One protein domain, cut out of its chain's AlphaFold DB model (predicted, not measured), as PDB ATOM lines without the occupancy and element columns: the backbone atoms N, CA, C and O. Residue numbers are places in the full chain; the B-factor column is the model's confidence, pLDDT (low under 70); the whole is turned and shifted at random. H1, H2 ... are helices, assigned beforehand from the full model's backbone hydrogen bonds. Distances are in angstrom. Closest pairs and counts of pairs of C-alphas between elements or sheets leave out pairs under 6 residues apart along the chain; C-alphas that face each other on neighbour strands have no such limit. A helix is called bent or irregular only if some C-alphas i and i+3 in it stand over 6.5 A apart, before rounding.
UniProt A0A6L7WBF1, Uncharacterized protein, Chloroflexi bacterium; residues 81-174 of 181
ATOM      1  N   GLY A  81     -20.041  42.695  24.228       88.62
ATOM      2  CA  GLY A  81     -19.708  41.762  23.163       88.62
ATOM      3  C   GLY A  81     -20.930  40.988  22.662       88.62
ATOM      4  O   GLY A  81     -21.083  40.795  21.453       88.62
ATOM      5  N   GLN A  82     -21.792  40.540  23.566       91.88
ATOM      6  CA  GLN A  82     -23.038  39.850  23.233       91.88
ATOM      7  C   GLN A  82     -24.035  40.794  22.556       91.88
ATOM      8  O   GLN A  82     -24.728  40.390  21.621       91.88
ATOM      9  N   LEU A  83     -24.075  42.065  22.960       90.81
ATOM     10  CA  LEU A  83     -24.859  43.090  22.273       90.81
ATOM     11  C   LEU A  83     -24.357  43.340  20.859       90.81
ATOM     12  O   LEU A  83     -25.171  43.351  19.943       90.81
ATOM     13  N   LEU A  84     -23.043  43.495  20.666       90.31
ATOM     14  CA  LEU A  84     -22.452  43.654  19.334       90.31
ATOM     15  C   LEU A  84     -22.866  42.508  18.397       90.31
ATOM     16  O   LEU A  84     -23.277  42.741  17.264       90.31
ATOM     17  N   GLU A  85     -22.796  41.271  18.889       92.19
ATOM     18  CA  GLU A  85     -23.254  40.091  18.156       92.19
ATOM     19  C   GLU A  85     -24.751  40.134  17.864       92.19
ATOM     20  O   GLU A  85     -25.154  39.917  16.723       92.19
ATOM     21  N   THR A  86     -25.566  40.478  18.859       92.44
ATOM     22  CA  THR A  86     -27.020  40.559  18.692       92.44
ATOM     23  C   THR A  86     -27.406  41.608  17.651       92.44
ATOM     24  O   THR A  86     -28.232  41.325  16.791       92.44
ATOM     25  N   TYR A  87     -26.783  42.788  17.670       91.12
ATOM     26  CA  TYR A  87     -27.049  43.838  16.688       91.12
ATOM     27  C   TYR A  87     -26.615  43.464  15.277       91.12
ATOM     28  O   TYR A  87     -27.352  43.742  14.331       91.12
ATOM     29  N   MET A  88     -25.464  42.803  15.135       92.25
ATOM     30  CA  MET A  88     -25.006  42.308  13.841       92.25
ATOM     31  C   MET A  88     -25.968  41.254  13.282       92.25
ATOM     32  O   MET A  88     -26.307  41.315  12.107       92.25
ATOM     33  N   LEU A  89     -26.430  40.306  14.103       93.31
ATOM     34  CA  LEU A  89     -27.402  39.292  13.674       93.31
ATOM     35  C   LEU A  89     -28.755  39.904  13.302       93.31
ATOM     36  O   LEU A  89     -29.387  39.463  12.351       93.31
ATOM     37  N   ASP A  90     -29.187  40.926  14.033       91.75
ATOM     38  CA  ASP A  90     -30.416  41.651  13.728       91.75
ATOM     39  C   ASP A  90     -30.278  42.433  12.405       91.75
ATOM     40  O   ASP A  90     -31.184  42.413  11.583       91.75
ATOM     41  N   CYS A  91     -29.113  43.046  12.152       92.06
ATOM     42  CA  CYS A  91     -28.815  43.737  10.892       92.06
ATOM     43  C   CYS A  91     -28.777  42.770   9.700       92.06
ATOM     44  O   CYS A  91     -29.280  43.098   8.632       92.06
ATOM     45  N   ARG A  92     -28.239  41.558   9.891       94.38
ATOM     46  CA  ARG A  92     -28.291  40.498   8.873       94.38
ATOM     47  C   ARG A  92     -29.715  40.107   8.524       94.38
ATOM     48  O   ARG A  92     -30.011  40.002   7.346       94.38
ATOM     49  N   ARG A  93     -30.580  39.943   9.527       92.81
ATOM     50  CA  ARG A  93     -31.994  39.652   9.280       92.81
ATOM     51  C   ARG A  93     -32.654  40.759   8.465       92.81
ATOM     52  O   ARG A  93     -33.341  40.451   7.511       92.81
ATOM     53  N   ASP A  94     -32.410  42.025   8.797       91.50
ATOM     54  CA  ASP A  94     -32.994  43.133   8.029       91.50
ATOM     55  C   ASP A  94     -32.477  43.159   6.569       91.50
ATOM     56  O   ASP A  94     -33.201  43.555   5.660       91.50
ATOM     57  N   LEU A  95     -31.234  42.722   6.329       94.75
ATOM     58  CA  LEU A  95     -30.675  42.555   4.981       94.75
ATOM     59  C   LEU A  95     -31.257  41.334   4.245       94.75
ATOM     60  O   LEU A  95     -31.473  41.409   3.041       94.75
ATOM     61  N   GLU A  96     -31.526  40.231   4.944       95.31
ATOM     62  CA  GLU A  96     -32.243  39.062   4.405       95.31
ATOM     63  C   GLU A  96     -33.689  39.430   4.039       95.31
ATOM     64  O   GLU A  96     -34.139  39.131   2.939       95.31
ATOM     65  N   ASP A  97     -34.382  40.177   4.901       92.62
ATOM     66  CA  ASP A  97     -35.733  40.677   4.630       92.62
ATOM     67  C   ASP A  97     -35.745  41.598   3.386       92.62
ATOM     68  O   ASP A  97     -36.692  41.567   2.602       92.62
ATOM     69  N   SER A  98     -34.680  42.385   3.168       93.44
ATOM     70  CA  SER A  98     -34.482  43.194   1.953       93.44
ATOM     71  C   SER A  98     -34.319  42.327   0.696       93.44
ATOM     72  O   SER A  98     -34.894  42.638  -0.346       93.44
ATOM     73  N   LEU A  99     -33.587  41.208   0.782       95.94
ATOM     74  CA  LEU A  99     -33.455  40.259  -0.331       95.94
ATOM     75  C   LEU A  99     -34.799  39.642  -0.705       95.94
ATOM     76  O   LEU A  99     -35.170  39.665  -1.879       95.94
ATOM     77  N   ASP A 100     -35.535  39.144   0.288       94.38
ATOM     78  CA  ASP A 100     -36.865  38.572   0.079       94.38
ATOM     79  C   ASP A 100     -37.826  39.613  -0.517       94.38
ATOM     80  O   ASP A 100     -38.607  39.314  -1.429       94.38
ATOM     81  N   TYR A 101     -37.737  40.861  -0.039       93.12
ATOM     82  CA  TYR A 101     -38.531  41.964  -0.561       93.12
ATOM     83  C   TYR A 101     -38.260  42.221  -2.039       93.12
ATOM     84  O   TYR A 101     -39.212  42.234  -2.815       93.12
ATOM     85  N   LEU A 102     -36.989  42.368  -2.432       94.25
ATOM     86  CA  LEU A 102     -36.576  42.621  -3.817       94.25
ATOM     87  C   LEU A 102     -36.874  41.439  -4.746       94.25
ATOM     88  O   LEU A 102     -37.242  41.639  -5.905       94.25
ATOM     89  N   ALA A 103     -36.728  40.210  -4.246       93.56
ATOM     90  CA  ALA A 103     -36.997  39.008  -5.018       93.56
ATOM     91  C   ALA A 103     -38.489  38.870  -5.352       93.56
ATOM     92  O   ALA A 103     -38.842  38.632  -6.516       93.56
ATOM     93  N   GLU A 104     -39.367  39.027  -4.353       88.50
ATOM     94  CA  GLU A 104     -40.780  38.680  -4.516       88.50
ATOM     95  C   GLU A 104     -41.774  39.581  -3.775       88.50
ATOM     96  O   GLU A 104     -42.759  39.988  -4.395       88.50
ATOM     97  N   TYR A 105     -41.546  39.927  -2.501       89.25
ATOM     98  CA  TYR A 105     -42.635  40.467  -1.666       89.25
ATOM     99  C   TYR A 105     -43.145  41.849  -2.070       89.25
ATOM    100  O   TYR A 105     -44.296  42.167  -1.771       89.25
ATOM    101  N   TRP A 106     -42.351  42.671  -2.762       91.56
ATOM    102  CA  TRP A 106     -42.839  43.974  -3.225       91.56
ATOM    103  C   TRP A 106     -44.075  43.836  -4.123       91.56
ATOM    104  O   TRP A 106     -44.951  44.697  -4.085       91.56
ATOM    105  N   ARG A 107     -44.203  42.735  -4.879       91.00
ATOM    106  CA  ARG A 107     -45.341  42.518  -5.788       91.00
ATOM    107  C   ARG A 107     -46.675  42.395  -5.054       91.00
ATOM    108  O   ARG A 107     -47.698  42.759  -5.621       91.00
ATOM    109  N   ASP A 108     -46.658  41.951  -3.800       88.94
ATOM    110  CA  ASP A 108     -47.857  41.834  -2.964       88.94
ATOM    111  C   ASP A 108     -48.288  43.180  -2.351       88.94
ATOM    112  O   ASP A 108     -49.423  43.319  -1.886       88.94
ATOM    113  N   GLU A 109     -47.398  44.178  -2.314       86.12
ATOM    114  CA  GLU A 109     -47.692  45.496  -1.735       86.12
ATOM    115  C   GLU A 109     -48.425  46.433  -2.710       86.12
ATOM    116  O   GLU A 109     -49.073  47.388  -2.269       86.12
ATOM    117  N   PHE A 110     -48.360  46.164  -4.017       87.12
ATOM    118  CA  PHE A 110     -48.947  47.006  -5.058       87.12
ATOM    119  C   PHE A 110     -50.082  46.286  -5.796       87.12
ATOM    120  O   PHE A 110     -50.034  45.086  -6.043       87.12
ATOM    121  N   ASP A 111     -51.112  47.039  -6.187       88.00
ATOM    122  CA  ASP A 111     -52.199  46.526  -7.031       88.00
ATOM    123  C   ASP A 111     -51.725  46.483  -8.493       88.00
ATOM    124  O   ASP A 111     -51.910  47.439  -9.252       88.00
ATOM    125  N   LEU A 112     -51.005  45.412  -8.842       90.12
ATOM    126  CA  LEU A 112     -50.353  45.243 -10.139       90.12
ATOM    127  C   LEU A 112     -51.330  44.784 -11.225       90.12
ATOM    128  O   LEU A 112     -52.089  43.825 -11.050       90.12
ATOM    129  N   THR A 113     -51.248  45.406 -12.397       90.62
ATOM    130  CA  THR A 113     -51.873  44.895 -13.621       90.62
ATOM    131  C   THR A 113     -51.055  43.748 -14.221       90.62
ATOM    132  O   THR A 113     -49.875  43.590 -13.925       90.62
ATOM    133  N   GLU A 114     -51.667  42.934 -15.090       87.44
ATOM    134  CA  GLU A 114     -51.016  41.764 -15.716       87.44
ATOM    135  C   GLU A 114     -49.703  42.121 -16.438       87.44
ATOM    136  O   GLU A 114     -48.731  41.378 -16.360       87.44
ATOM    137  N   ASP A 115     -49.643  43.285 -17.084       90.56
ATOM    138  CA  ASP A 115     -48.448  43.802 -17.755       90.56
ATOM    139  C   ASP A 115     -47.358  44.292 -16.788       90.56
ATOM    140  O   ASP A 115     -46.181  44.265 -17.143       90.56
ATOM    141  N   GLN A 116     -47.714  44.693 -15.565       90.56
ATOM    142  CA  GLN A 116     -46.756  45.160 -14.560       90.56
ATOM    143  C   GLN A 116     -46.016  44.023 -13.849       90.56
ATOM    144  O   GLN A 116     -44.930  44.256 -13.325       90.56
ATOM    145  N   TYR A 117     -46.548  42.794 -13.852       87.88
ATOM    146  CA  TYR A 117     -45.880  41.640 -13.228       87.88
ATOM    147  C   TYR A 117     -44.538  41.289 -13.881       87.88
ATOM    148  O   TYR A 117     -43.653  40.749 -13.217       87.88
ATOM    149  N   GLU A 118     -44.391  41.610 -15.166       89.12
ATOM    150  CA  GLU A 118     -43.178  41.359 -15.950       89.12
ATOM    151  C   GLU A 118     -42.174  42.523 -15.879       89.12
ATOM    152  O   GLU A 118     -41.057  42.407 -16.388       89.12
ATOM    153  N   LEU A 119     -42.554  43.655 -15.273       91.56
ATOM    154  CA  LEU A 119     -41.687  44.823 -15.159       91.56
ATOM    155  C   LEU A 119     -40.766  44.726 -13.928       91.56
ATOM    156  O   LEU A 119     -41.160  44.182 -12.891       91.56
ATOM    157  N   PRO A 120     -39.543  45.285 -14.006       91.31
ATOM    158  CA  PRO A 120     -38.673  45.449 -12.847       91.31
ATOM    159  C   PRO A 120     -39.313  46.317 -11.758       91.31
ATOM    160  O   PRO A 120     -40.100  47.223 -12.048       91.31
ATOM    161  N   PHE A 121     -38.910  46.097 -10.506       94.06
ATOM    162  CA  PHE A 121     -39.420  46.848  -9.356       94.06
ATOM    163  C   PHE A 121     -39.230  48.365  -9.520       94.06
ATOM    164  O   PHE A 121     -40.133  49.153  -9.234       94.06
ATOM    165  N   GLU A 122     -38.086  48.776 -10.064       94.25
ATOM    166  CA  GLU A 122     -37.709  50.172 -10.294       94.25
ATOM    167  C   GLU A 122     -38.623  50.874 -11.299       94.25
ATOM    168  O   GLU A 122     -38.769  52.095 -11.247       94.25
ATOM    169  N   GLU A 123     -39.225  50.124 -12.224       94.12
ATOM    170  CA  GLU A 123     -40.148  50.671 -13.218       94.12
ATOM    171  C   GLU A 123     -41.568  50.785 -12.660       94.12
ATOM    172  O   GLU A 123     -42.274  51.748 -12.959       94.12
ATOM    173  N   VAL A 124     -41.974  49.828 -11.822       94.50
ATOM    174  CA  VAL A 124     -43.317  49.799 -11.232       94.50
ATOM    175  C   VAL A 124     -43.457  50.802 -10.089       94.50
ATOM    176  O   VAL A 124     -44.444  51.537 -10.025       94.50
ATOM    177  N   ALA A 125     -42.472  50.851  -9.193       92.81
ATOM    178  CA  ALA A 125     -42.504  51.674  -7.991       92.81
ATOM    179  C   ALA A 125     -41.141  52.356  -7.748       92.81
ATOM    180  O   ALA A 125     -40.448  52.045  -6.777       92.81
ATOM    181  N   PRO A 126     -40.751  53.334  -8.589       93.44
ATOM    182  CA  PRO A 126     -39.420  53.948  -8.553       93.44
ATOM    183  C   PRO A 126     -39.073  54.607  -7.212       93.44
ATOM    184  O   PRO A 126     -37.927  54.545  -6.768       93.44
ATOM    185  N   ASP A 127     -40.048  55.238  -6.551       92.00
ATOM    186  CA  ASP A 127     -39.818  55.864  -5.246       92.00
ATOM    187  C   ASP A 127     -39.573  54.816  -4.150       92.00
ATOM    188  O   ASP A 127     -38.634  54.972  -3.372       92.00
ATOM    189  N   ALA A 128     -40.343  53.722  -4.142       90.75
ATOM    190  CA  ALA A 128     -40.159  52.619  -3.198       90.75
ATOM    191  C   ALA A 128     -38.823  51.899  -3.429       90.75
ATOM    192  O   ALA A 128     -38.096  51.625  -2.478       90.75
ATOM    193  N   ALA A 129     -38.445  51.678  -4.692       92.94
ATOM    194  CA  ALA A 129     -37.157  51.090  -5.047       92.94
ATOM    195  C   ALA A 129     -35.972  51.956  -4.584       92.94
ATOM    196  O   ALA A 129     -34.977  51.433  -4.078       92.94
ATOM    197  N   ARG A 130     -36.077  53.290  -4.700       92.94
ATOM    198  CA  ARG A 130     -35.058  54.209  -4.168       92.94
ATOM    199  C   ARG A 130     -34.977  54.139  -2.643       92.94
ATOM    200  O   ARG A 130     -33.872  54.061  -2.115       92.94
ATOM    201  N   GLU A 131     -36.115  54.178  -1.953       90.62
ATOM    202  CA  GLU A 131     -36.159  54.077  -0.487       90.62
ATOM    203  C   GLU A 131     -35.537  52.762   0.002       90.62
ATOM    204  O   GLU A 131     -34.715  52.773   0.921       90.62
ATOM    205  N   GLU A 132     -35.857  51.649  -0.660       92.38
ATOM    206  CA  GLU A 132     -35.292  50.337  -0.353       92.38
ATOM    207  C   GLU A 132     -33.779  50.295  -0.602       92.38
ATOM    208  O   GLU A 132     -33.017  49.822   0.241       92.38
ATOM    209  N   ALA A 133     -33.302  50.859  -1.716       93.75
ATOM    210  CA  ALA A 133     -31.873  50.931  -2.010       93.75
ATOM    211  C   ALA A 133     -31.099  51.774  -0.976       93.75
ATOM    212  O   ALA A 133     -30.006  51.386  -0.552       93.75
ATOM    213  N   GLU A 134     -31.651  52.914  -0.550       91.69
ATOM    214  CA  GLU A 134     -31.057  53.763   0.492       91.69
ATOM    215  C   GLU A 134     -31.015  53.048   1.849       91.69
ATOM    216  O   GLU A 134     -29.986  53.071   2.538       91.69
ATOM    217  N   TRP A 135     -32.112  52.381   2.215       89.19
ATOM    218  CA  TRP A 135     -32.212  51.600   3.443       89.19
ATOM    219  C   TRP A 135     -31.219  50.432   3.460       89.19
ATOM    220  O   TRP A 135     -30.433  50.308   4.406       89.19
ATOM    221  N   ARG A 136     -31.177  49.636   2.386       93.94
ATOM    222  CA  ARG A 136     -30.230  48.525   2.222       93.94
ATOM    223  C   ARG A 136     -28.788  49.004   2.323       93.94
ATOM    224  O   ARG A 136     -28.026  48.475   3.127       93.94
ATOM    225  N   ARG A 137     -28.414  50.056   1.585       93.81
ATOM    226  CA  ARG A 137     -27.048  50.615   1.607       93.81
ATOM    227  C   ARG A 137     -26.618  51.016   3.019       93.81
ATOM    228  O   ARG A 137     -25.488  50.753   3.423       93.81
ATOM    229  N   ARG A 138     -27.524  51.613   3.795       90.06
ATOM    230  CA  ARG A 138     -27.265  51.957   5.196       90.06
ATOM    231  C   ARG A 138     -27.024  50.719   6.063       90.06
ATOM    232  O   ARG A 138     -26.112  50.733   6.890       90.06
ATOM    233  N   LEU A 139     -27.828  49.670   5.897       91.44
ATOM    234  CA  LEU A 139     -27.651  48.410   6.622       91.44
ATOM    235  C   LEU A 139     -26.329  47.725   6.251       91.44
ATOM    236  O   LEU A 139     -25.634  47.223   7.133       91.44
ATOM    237  N   GLU A 140     -25.931  47.752   4.980       95.44
ATOM    238  CA  GLU A 140     -24.636  47.227   4.533       95.44
ATOM    239  C   GLU A 140     -23.460  47.984   5.186       95.44
ATOM    240  O   GLU A 140     -22.518  47.372   5.699       95.44
ATOM    241  N   GLU A 141     -23.527  49.317   5.242       93.44
ATOM    242  CA  GLU A 141     -22.535  50.148   5.936       93.44
ATOM    243  C   GLU A 141     -22.504  49.863   7.454       93.44
ATOM    244  O   GLU A 141     -21.427  49.754   8.054       93.44
ATOM    245  N   GLU A 142     -23.670  49.689   8.085       90.62
ATOM    246  CA  GLU A 142     -23.796  49.285   9.492       90.62
ATOM    247  C   GLU A 142     -23.159  47.908   9.740       90.62
ATOM    248  O   GLU A 142     -22.363  47.745  10.674       90.62
ATOM    249  N   TYR A 143     -23.415  46.937   8.861       92.81
ATOM    250  CA  TYR A 143     -22.815  45.607   8.918       92.81
ATOM    251  C   TYR A 143     -21.282  45.664   8.857       92.81
ATOM    252  O   TYR A 143     -20.597  45.026   9.667       92.81
ATOM    253  N   LEU A 144     -20.720  46.464   7.944       92.88
ATOM    254  CA  LEU A 144     -19.269  46.652   7.840       92.88
ATOM    255  C   LEU A 144     -18.673  47.277   9.107       92.88
ATOM    256  O   LEU A 144     -17.587  46.861   9.530       92.88
ATOM    257  N   ARG A 145     -19.381  48.213   9.755       90.88
ATOM    258  CA  ARG A 145     -18.959  48.779  11.050       90.88
ATOM    259  C   ARG A 145     -18.895  47.709  12.136       90.88
ATOM    260  O   ARG A 145     -17.883  47.629  12.831       90.88
ATOM    261  N   TYR A 146     -19.906  46.844  12.246       91.19
ATOM    262  CA  TYR A 146     -19.856  45.719  13.187       91.19
ATOM    263  C   TYR A 146     -18.682  44.790  12.897       91.19
ATOM    264  O   TYR A 146     -17.951  44.401  13.806       91.19
ATOM    265  N   HIS A 147     -18.454  44.476  11.625       91.12
ATOM    266  CA  HIS A 147     -17.362  43.612  11.196       91.12
ATOM    267  C   HIS A 147     -15.980  44.198  11.547       91.12
ATOM    268  O   HIS A 147     -15.080  43.468  11.976       91.12
ATOM    269  N   ALA A 148     -15.807  45.514  11.387       89.88
ATOM    270  CA  ALA A 148     -14.605  46.229  11.806       89.88
ATOM    271  C   ALA A 148     -14.414  46.169  13.330       89.88
ATOM    272  O   ALA A 148     -13.302  45.909  13.795       89.88
ATOM    273  N   GLU A 149     -15.493  46.314  14.095       88.69
ATOM    274  CA  GLU A 149     -15.442  46.254  15.555       88.69
ATOM    275  C   GLU A 149     -15.128  44.848  16.080       88.69
ATOM    276  O   GLU A 149     -14.290  44.668  16.962       88.69
ATOM    277  N   PHE A 150     -15.704  43.800  15.490       90.19
ATOM    278  CA  PHE A 150     -15.310  42.429  15.829       90.19
ATOM    279  C   PHE A 150     -13.804  42.204  15.646       90.19
ATOM    280  O   PHE A 150     -13.164  41.572  16.491       90.19
ATOM    281  N   ARG A 151     -13.226  42.750  14.567       89.44
ATOM    282  CA  ARG A 151     -11.783  42.674  14.308       89.44
ATOM    283  C   ARG A 151     -10.974  43.478  15.328       89.44
ATOM    284  O   ARG A 151      -9.986  42.943  15.827       89.44
ATOM    285  N   SER A 152     -11.383  44.704  15.667       88.50
ATOM    286  CA  SER A 152     -10.690  45.540  16.665       88.50
ATOM    287  C   SER A 152     -10.647  44.854  18.040       88.50
ATOM    288  O   SER A 152      -9.617  44.829  18.720       88.50
ATOM    289  N   LEU A 153     -11.739  44.179  18.403       85.75
ATOM    290  CA  LEU A 153     -11.885  43.424  19.644       85.75
ATOM    291  C   LEU A 153     -11.235  42.034  19.604       85.75
ATOM    292  O   LEU A 153     -11.267  41.336  20.617       85.75
ATOM    293  N   HIS A 154     -10.644  41.629  18.474       88.75
ATOM    294  CA  HIS A 154     -10.065  40.297  18.258       88.75
ATOM    295  C   HIS A 154     -11.068  39.161  18.523       88.75
ATOM    296  O   HIS A 154     -10.711  38.084  19.010       88.75
ATOM    297  N   ARG A 155     -12.347  39.397  18.213       88.19
ATOM    298  CA  ARG A 155     -13.427  38.420  18.376       88.19
ATOM    299  C   ARG A 155     -13.746  37.755  17.046       88.19
ATOM    300  O   ARG A 155     -13.676  38.361  15.977       88.19
ATOM    301  N   ARG A 156     -14.121  36.478  17.118       90.19
ATOM    302  CA  ARG A 156     -14.592  35.743  15.945       90.19
ATOM    303  C   ARG A 156     -15.920  36.330  15.488       90.19
ATOM    304  O   ARG A 156     -16.814  36.546  16.297       90.19
ATOM    305  N   ILE A 157     -16.039  36.509  14.180       89.25
ATOM    306  CA  ILE A 157     -17.268  36.967  13.546       89.25
ATOM    307  C   ILE A 157     -18.216  35.767  13.428       89.25
ATOM    308  O   ILE A 157     -17.815  34.734  12.870       89.25
ATOM    309  N   PRO A 158     -19.442  35.858  13.966       88.12
ATOM    310  CA  PRO A 158     -20.435  34.795  13.853       88.12
ATOM    311  C   PRO A 158     -20.780  34.525  12.387       88.12
ATOM    312  O   PRO A 158     -20.877  35.467  11.602       88.12
ATOM    313  N   ALA A 159     -20.991  33.255  12.022       87.12
ATOM    314  CA  ALA A 159     -21.384  32.814  10.675       87.12
ATOM    315  C   ALA A 159     -20.638  33.548   9.538       87.12
ATOM    316  O   ALA A 159     -21.226  34.280   8.752       87.12
ATOM    317  N   ALA A 160     -19.315  33.377   9.473       82.31
ATOM    318  CA  ALA A 160     -18.456  34.113   8.540       82.31
ATOM    319  C   ALA A 160     -18.771  33.886   7.042       82.31
ATOM    320  O   ALA A 160     -18.335  34.691   6.224       82.31
ATOM    321  N   GLY A 161     -19.509  32.825   6.689       91.38
ATOM    322  CA  GLY A 161     -19.963  32.558   5.316       91.38
ATOM    323  C   GLY A 161     -21.098  33.473   4.847       91.38
ATOM    324  O   GLY A 161     -21.178  33.767   3.660       91.38
ATOM    325  N   TRP A 162     -21.877  34.025   5.783       95.38
ATOM    326  CA  TRP A 162     -23.086  34.799   5.490       95.38
ATOM    327  C   TRP A 162     -22.848  35.965   4.523       95.38
ATOM    328  O   TRP A 162     -23.635  36.196   3.618       95.38
ATOM    329  N   ARG A 163     -21.726  36.691   4.670       94.88
ATOM    330  CA  ARG A 163     -21.414  37.830   3.785       94.88
ATOM    331  C   ARG A 163     -21.279  37.390   2.325       94.88
ATOM    332  O   ARG A 163     -21.669  38.141   1.445       94.88
ATOM    333  N   ALA A 164     -20.673  36.229   2.074       95.25
ATOM    334  CA  ALA A 164     -20.482  35.738   0.714       95.25
ATOM    335  C   ALA A 164     -21.820  35.306   0.101       95.25
ATOM    336  O   ALA A 164     -22.114  35.710  -1.016       95.25
ATOM    337  N   GLU A 165     -22.633  34.577   0.872       96.31
ATOM    338  CA  GLU A 165     -23.986  34.152   0.482       96.31
ATOM    339  C   GLU A 165     -24.854  35.369   0.116       96.31
ATOM    340  O   GLU A 165     -25.336  35.463  -1.009       96.31
ATOM    341  N   TYR A 166     -24.919  36.376   0.995       96.88
ATOM    342  CA  TYR A 166     -25.649  37.623   0.742       96.88
ATOM    343  C   TYR A 166     -25.206  38.329  -0.553       96.88
ATOM    344  O   TYR A 166     -26.035  38.777  -1.342       96.88
ATOM    345  N   VAL A 167     -23.890  38.435  -0.787       97.31
ATOM    346  CA  VAL A 167     -23.335  39.099  -1.980       97.31
ATOM    347  C   VAL A 167     -23.676  38.339  -3.262       97.31
ATOM    348  O   VAL A 167     -23.895  38.966  -4.299       97.31
ATOM    349  N   GLU A 168     -23.687  37.009  -3.221       97.31
ATOM    350  CA  GLU A 168     -24.094  36.194  -4.365       97.31
ATOM    351  C   GLU A 168     -25.583  36.390  -4.676       97.31
ATOM    352  O   GLU A 168     -25.931  36.624  -5.835       97.31
ATOM    353  N   GLU A 169     -26.440  36.378  -3.655       97.62
ATOM    354  CA  GLU A 169     -27.892  36.524  -3.806       97.62
ATOM    355  C   GLU A 169     -28.293  37.913  -4.325       97.62
ATOM    356  O   GLU A 169     -28.997  38.008  -5.333       97.62
ATOM    357  N   ILE A 170     -27.781  38.998  -3.731       97.06
ATOM    358  CA  ILE A 170     -28.126  40.366  -4.165       97.06
ATOM    359  C   ILE A 170     -27.680  40.642  -5.610       97.06
ATOM    360  O   ILE A 170     -28.398  41.279  -6.383       97.06
ATOM    361  N   ARG A 171     -26.523  40.098  -6.017       96.38
ATOM    362  CA  ARG A 171     -26.022  40.211  -7.396       96.38
ATOM    363  C   ARG A 171     -26.817  39.353  -8.371       96.38
ATOM    364  O   ARG A 171     -26.996  39.767  -9.513       96.38
ATOM    365  N   ALA A 172     -27.296  38.182  -7.948       96.44
ATOM    366  CA  ALA A 172     -28.174  37.349  -8.766       96.44
ATOM    367  C   ALA A 172     -29.511  38.047  -9.067       96.44
ATOM    368  O   ALA A 172     -30.054  37.870 -10.155       96.44
ATOM    369  N   LEU A 173     -29.989  38.889  -8.144       94.81
ATOM    370  CA  LEU A 173     -31.141  39.772  -8.342       94.81
ATOM    371  C   LEU A 173     -30.831  41.012  -9.206       94.81
ATOM    372  O   LEU A 173     -31.742  41.759  -9.545       94.81
ATOM    373  N   GLY A 174     -29.569  41.232  -9.597       94.88
ATOM    374  CA  GLY A 174     -29.153  42.347 -10.455       94.88
ATOM    375  C   GLY A 174     -28.787  43.638  -9.715       94.88
ATOM    376  O   GLY A 174     -28.626  44.672 -10.360       94.88
TER     377      GLY A 174
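This is residues 81 to 174 of the 181 residues of an uncharacterized protein of Chloroflexi bacterium (UniProt A0A6L7WBF1). Two long helices, H1 and H3, run side by side in opposite ways and make a rod. A shorter helix, H4, runs beside H1 and is apart from H3, while the long loop of residues 110 to 120 and the small H2 lie at one end of the rod. The printed part has 94 residues with four named helices, in the order H1, H2, H3, H4, and no named strand; the class is all helix. It is loose, with a radius of gyration of the C-alphas of 15.9 A, and spans 53 by 21 by 16 A.

H1, residues 81 to 109, begins with C-alpha 81 at (-19.708, 41.762, 23.163) and is 37.6 A from first to last C-alpha. It has a kink of 68 degrees near residue 103 and is irregular: C-alphas 103 and 106 are 7.9 A apart. H2 is residues 121 to 124. H3, residues 126 to 152, begins with C-alpha 126 at (-39.420, 53.948, -8.553) and is 39.1 A long. H4, residues 162 to 172, is 15.4 A long and ends with C-alpha 172 at (-28.174, 37.349, -8.766).

H1 and H3 touch, with the C-alphas of Met 88 and Tyr 146 the closest at 6.2 A. They run opposite ways at a shallow tilt of 21 degrees. H1 is close to H2 but not clearly touching, the closest C-alphas being those of Leu 102 and Phe 121, 7.5 A apart. H2 and H3 touch only at the corner by their link, where the closest C-alphas, those of Glu 122 and Ala 129, are 5.4 A apart; H3 touches H2 with residues 128 to 130 alone. H1 and H4 only just touch, with 3 pairs of C-alphas within 8 A, and H1 touches H4 with residues 96 to 99 alone. Their closest C-alphas, those of Leu 99 and Ile 170, are 6.6 A apart. H1 and H4 run the same way at a shallow tilt of 18 degrees. H4 is apart from H2 and from H3. In H3 and H4 each O i to N i+4 pair is within hydrogen-bond range, in H1 21 of 25 are, and H2 is too short for such a pair.

The two C-alphas farthest apart, those of Glu 114 and His 154, are 53.2 A from each other. The printed part has no cut. The link from H1 to H2, 11 residues, is long; that from H2 to H3, 1 residue, is tight; that from H3 to H4, 9 residues, is short. The mean pLDDT of the printed part is 91.9, and no printed residue is under 70.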